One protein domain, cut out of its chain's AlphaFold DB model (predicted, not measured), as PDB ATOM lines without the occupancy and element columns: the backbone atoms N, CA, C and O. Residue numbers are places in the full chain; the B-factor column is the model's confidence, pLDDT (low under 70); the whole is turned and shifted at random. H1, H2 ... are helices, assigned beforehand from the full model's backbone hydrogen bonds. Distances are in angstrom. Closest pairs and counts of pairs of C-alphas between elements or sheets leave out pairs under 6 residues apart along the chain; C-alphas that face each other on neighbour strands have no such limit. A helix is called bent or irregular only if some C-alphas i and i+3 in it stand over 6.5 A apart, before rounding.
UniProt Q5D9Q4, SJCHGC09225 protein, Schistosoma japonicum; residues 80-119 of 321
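This is residues 80 to 119 of the 321 residues of the protein "SJCHGC09225 protein" of Schistosoma japonicum (UniProt Q5D9Q4). The long helix H1 has the shorter, irregular H2 folded back beside its residues 89 to 94, and H3 turns back again beside H2, making a loosely joined triangle of three helices. The printed part has 40 residues with three named helices, H1, H2, H3 in chain order, and no named strand: all helix. It is compact, with a radius of gyration of the C-alphas of 9.5 A and spans of 27 by 19 by 16 A.

H1, residues 80 to 95, measures 22.3 A from C-alpha 80 at (150.440, 183.465, 156.830). H2, residues 97 to 106, measures 15.7 A and is irregular: C-alphas 98 and 101 are 7.9 A apart. H3, residues 109 to 119, measures 15.3 A and ends at (130.004, 195.403, 147.753).

H1, with residues 89 to 94 alone, touches H2 in a helical hairpin, at a shallow tilt of 25 degrees, opposite ways; the closest C-alphas, of Val 93 and Ser 100, are 5.1 A apart. H2 and H3 are close but not clearly touching, the closest C-alphas, of Leu 104 and Ile 112, 6.3 A apart. H1 and H3 are near each other. Every O i to N i+4 pair is within hydrogen-bond range in H1 and H3; in H2 2 of 6 are, and 3 of 7 O i to N i+3 pairs.

The farthest C-alphas, of Phe 80 and Asn 98, are 28.1 A apart. The printed part has no cut, and both links are tight. Residues 97 to 104 and 118 to 119 have pLDDT under 70.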
ATOM      1  N   PHE A  80     150.030 182.356 157.692       84.56
ATOM      2  CA  PHE A  80     150.440 183.465 156.830       84.56
ATOM      3  C   PHE A  80     150.319 183.123 155.343       84.56
ATOM      4  O   PHE A  80     149.717 183.899 154.610       84.56
ATOM      5  N   LYS A  81     150.772 181.942 154.905       86.31
ATOM      6  CA  LYS A  81     150.633 181.490 153.505       86.31
ATOM      7  C   LYS A  81     149.172 181.383 153.060       86.31
ATOM      8  O   LYS A  81     148.852 181.642 151.902       86.31
ATOM      9  N   ILE A  82     148.275 180.966 153.954       85.75
ATOM     10  CA  ILE A  82     146.837 180.887 153.659       85.75
ATOM     11  C   ILE A  82     146.240 182.296 153.569       85.75
ATOM     12  O   ILE A  82     145.542 182.593 152.601       85.75
ATOM     13  N   TYR A  83     146.548 183.175 154.524       85.75
ATOM     14  CA  TYR A  83     146.083 184.564 154.496       85.75
ATOM     15  C   TYR A  83     146.609 185.340 153.289       85.75
ATOM     16  O   TYR A  83     145.856 186.104 152.693       85.75
ATOM     17  N   GLU A  84     147.859 185.118 152.889       87.25
ATOM     18  CA  GLU A  84     148.456 185.701 151.689       87.25
ATOM     19  C   GLU A  84     147.664 185.316 150.435       87.25
ATOM     20  O   GLU A  84     147.253 186.191 149.676       87.25
ATOM     21  N   LYS A  85     147.358 184.023 150.256       87.69
ATOM     22  CA  LYS A  85     146.544 183.541 149.130       87.69
ATOM     23  C   LYS A  85     145.140 184.138 149.126       87.69
ATOM     24  O   LYS A  85     144.646 184.519 148.068       87.69
ATOM     25  N   ILE A  86     144.506 184.232 150.296       86.94
ATOM     26  CA  ILE A  86     143.170 184.827 150.441       86.94
ATOM     27  C   ILE A  86     143.208 186.314 150.085       86.94
ATOM     28  O   ILE A  86     142.368 186.770 149.318       86.94
ATOM     29  N   SER A  87     144.189 187.054 150.605       84.56
ATOM     30  CA  SER A  87     144.363 188.483 150.336       84.56
ATOM     31  C   SER A  87     144.623 188.746 148.852       84.56
ATOM     32  O   SER A  87     143.964 189.589 148.248       84.56
ATOM     33  N   LEU A  88     145.516 187.965 148.237       87.75
ATOM     34  CA  LEU A  88     145.835 188.081 146.818       87.75
ATOM     35  C   LEU A  88     144.625 187.753 145.937       87.75
ATOM     36  O   LEU A  88     144.339 188.486 144.993       87.75
ATOM     37  N   CYS A  89     143.885 186.692 146.270       83.44
ATOM     38  CA  CYS A  89     142.650 186.342 145.576       83.44
ATOM     39  C   CYS A  89     141.616 187.471 145.694       83.44
ATOM     40  O   CYS A  89     141.084 187.929 144.687       83.44
ATOM     41  N   LEU A  90     141.397 187.998 146.900       81.88
ATOM     42  CA  LEU A  90     140.447 189.082 147.141       81.88
ATOM     43  C   LEU A  90     140.824 190.369 146.395       81.88
ATOM     44  O   LEU A  90     139.959 191.051 145.845       81.88
ATOM     45  N   HIS A  91     142.116 190.685 146.347       82.19
ATOM     46  CA  HIS A  91     142.640 191.821 145.600       82.19
ATOM     47  C   HIS A  91     142.434 191.650 144.090       82.19
ATOM     48  O   HIS A  91     141.964 192.567 143.418       82.19
ATOM     49  N   TYR A  92     142.709 190.454 143.569       82.44
ATOM     50  CA  TYR A  92     142.510 190.130 142.159       82.44
ATOM     51  C   TYR A  92     141.021 190.196 141.757       82.44
ATOM     52  O   TYR A  92     140.681 190.721 140.698       82.44
ATOM     53  N   VAL A  93     140.115 189.778 142.647       80.56
ATOM     54  CA  VAL A  93     138.657 189.936 142.486       80.56
ATOM     55  C   VAL A  93     138.253 191.410 142.452       80.56
ATOM     56  O   VAL A  93     137.436 191.800 141.619       80.56
ATOM     57  N   ALA A  94     138.822 192.237 143.335       78.81
ATOM     58  CA  ALA A  94     138.534 193.669 143.374       78.81
ATOM     59  C   ALA A  94     138.975 194.392 142.088       78.81
ATOM     60  O   ALA A  94     138.297 195.317 141.650       78.81
ATOM     61  N   MET A  95     140.066 193.946 141.454       79.50
ATOM     62  CA  MET A  95     140.523 194.467 140.158       79.50
ATOM     63  C   MET A  95     139.644 194.021 138.978       79.50
ATOM     64  O   MET A  95     139.530 194.748 137.990       79.50
ATOM     65  N   HIS A  96     138.998 192.855 139.071       76.75
ATOM     66  CA  HIS A  96     138.170 192.286 138.003       76.75
ATOM     67  C   HIS A  96     136.746 191.952 138.485       76.75
ATOM     68  O   HIS A  96     136.378 190.774 138.591       76.75
ATOM     69  N   PRO A  97     135.879 192.966 138.691       69.25
ATOM     70  CA  PRO A  97     134.523 192.750 139.206       69.25
ATOM     71  C   PRO A  97     133.670 191.861 138.284       69.25
ATOM     72  O   PRO A  97     132.811 191.117 138.760       69.25
ATOM     73  N   ASN A  98     133.957 191.863 136.980       69.25
ATOM     74  CA  ASN A  98     133.218 191.114 135.957       69.25
ATOM     75  C   ASN A  98     133.426 189.590 136.035       69.25
ATOM     76  O   ASN A  98     132.589 188.834 135.548       69.25
ATOM     77  N   GLN A  99     134.522 189.134 136.648       66.25
ATOM     78  CA  GLN A  99     134.856 187.711 136.814       66.25
ATOM     79  C   GLN A  99     134.803 187.266 138.283       66.25
ATOM     80  O   GLN A  99     135.113 186.118 138.602       66.25
ATOM     81  N   SER A 100     134.353 188.155 139.174       61.56
ATOM     82  CA  SER A 100     134.337 187.953 140.625       61.56
ATOM     83  C   SER A 100     133.667 186.647 141.055       61.56
ATOM     84  O   SER A 100     134.210 185.933 141.889       61.56
ATOM     85  N   LYS A 101     132.538 186.278 140.436       63.66
ATOM     86  CA  LYS A 101     131.781 185.050 140.749       63.66
ATOM     87  C   LYS A 101     132.526 183.753 140.415       63.66
ATOM     88  O   LYS A 101     132.309 182.759 141.096       63.66
ATOM     89  N   CYS A 102     133.374 183.754 139.386       63.78
ATOM     90  CA  CYS A 102     134.155 182.579 138.979       63.78
ATOM     91  C   CYS A 102     135.465 182.450 139.764       63.78
ATOM     92  O   CYS A 102     136.016 181.365 139.849       63.78
ATOM     93  N   LEU A 103     135.956 183.558 140.320       61.78
ATOM     94  CA  LEU A 103     137.230 183.637 141.028       61.78
ATOM     95  C   LEU A 103     137.071 183.463 142.551       61.78
ATOM     96  O   LEU A 103     137.995 183.037 143.235       61.78
ATOM     97  N   LEU A 104     135.875 183.745 143.083       65.00
ATOM     98  CA  LEU A 104     135.528 183.527 144.490       65.00
ATOM     99  C   LEU A 104     135.270 182.057 144.850       65.00
ATOM    100  O   LEU A 104     135.221 181.763 146.037       65.00
ATOM    101  N   THR A 105     135.110 181.140 143.885       70.75
ATOM    102  CA  THR A 105     134.781 179.724 144.166       70.75
ATOM    103  C   THR A 105     135.859 178.992 144.958       70.75
ATOM    104  O   THR A 105     135.565 177.987 145.600       70.75
ATOM    105  N   ASP A 106     137.091 179.500 144.930       72.75
ATOM    106  CA  ASP A 106     138.242 178.899 145.607       72.75
ATOM    107  C   ASP A 106     138.353 179.315 147.088       72.75
ATOM    108  O   ASP A 106     139.184 178.782 147.828       72.75
ATOM    109  N   LEU A 107     137.524 180.265 147.544       75.31
ATOM    110  CA  LEU A 107     137.472 180.740 148.930       75.31
ATOM    111  C   LEU A 107     136.295 180.110 149.698       75.31
ATOM    112  O   LEU A 107     135.275 179.760 149.111       75.31
ATOM    113  N   PRO A 108     136.383 179.992 151.035       78.31
ATOM    114  CA  PRO A 108     135.262 179.526 151.842       78.31
ATOM    115  C   PRO A 108     134.067 180.492 151.765       78.31
ATOM    116  O   PRO A 108     134.233 181.716 151.779       78.31
ATOM    117  N   GLU A 109     132.855 179.928 151.765       73.88
ATOM    118  CA  GLU A 109     131.576 180.643 151.589       73.88
ATOM    119  C   GLU A 109     131.376 181.818 152.560       73.88
ATOM    120  O   GLU A 109     130.755 182.820 152.208       73.88
ATOM    121  N   SER A 110     131.957 181.752 153.762       73.69
ATOM    122  CA  SER A 110     131.898 182.834 154.753       73.69
ATOM    123  C   SER A 110     132.613 184.113 154.301       73.69
ATOM    124  O   SER A 110     132.137 185.216 154.575       73.69
ATOM    125  N   ILE A 111     133.737 183.982 153.590       74.81
ATOM    126  CA  ILE A 111     134.498 185.121 153.062       74.81
ATOM    127  C   ILE A 111     133.810 185.663 151.808       74.81
ATOM    128  O   ILE A 111     133.695 186.880 151.657       74.81
ATOM    129  N   ILE A 112     133.286 184.769 150.961       76.31
ATOM    130  CA  ILE A 112     132.483 185.119 149.781       76.31
ATOM    131  C   ILE A 112     131.283 185.981 150.183       76.31
ATOM    132  O   ILE A 112     131.098 187.071 149.642       76.31
ATOM    133  N   TYR A 113     130.494 185.511 151.154       75.38
ATOM    134  CA  TYR A 113     129.309 186.216 151.635       75.38
ATOM    135  C   TYR A 113     129.674 187.605 152.162       75.38
ATOM    136  O   TYR A 113     129.098 188.586 151.706       75.38
ATOM    137  N   LYS A 114     130.691 187.708 153.030       76.88
ATOM    138  CA  LYS A 114     131.140 188.991 153.593       76.88
ATOM    139  C   LYS A 114     131.636 189.973 152.524       76.88
ATOM    140  O   LYS A 114     131.381 191.170 152.617       76.88
ATOM    141  N   TYR A 115     132.352 189.484 151.513       72.31
ATOM    142  CA  TYR A 115     132.812 190.326 150.412       72.31
ATOM    143  C   TYR A 115     131.638 190.840 149.573       72.31
ATOM    144  O   TYR A 115     131.545 192.036 149.314       72.31
ATOM    145  N   LEU A 116     130.703 189.962 149.204       75.12
ATOM    146  CA  LEU A 116     129.522 190.337 148.428       75.12
ATOM    147  C   LEU A 116     128.609 191.296 149.202       75.12
ATOM    148  O   LEU A 116     128.164 192.286 148.630       75.12
ATOM    149  N   THR A 117     128.373 191.072 150.498       72.75
ATOM    150  CA  THR A 117     127.568 191.989 151.322       72.75
ATOM    151  C   THR A 117     128.194 193.375 151.417       72.75
ATOM    152  O   THR A 117     127.469 194.361 151.371       72.75
ATOM    153  N   ASN A 118     129.525 193.461 151.492       67.75
ATOM    154  CA  ASN A 118     130.237 194.738 151.552       67.75
ATOM    155  C   ASN A 118     130.252 195.486 150.209       67.75
ATOM    156  O   ASN A 118     130.374 196.704 150.204       67.75
ATOM    157  N   GLN A 119     130.127 194.781 149.078       63.03
ATOM    158  CA  GLN A 119     130.004 195.403 147.753       63.03
ATOM    159  C   GLN A 119     128.566 195.859 147.440       63.03
ATOM    160  O   GLN A 119     128.370 196.743 146.610       63.03
TER     161      GLN A 119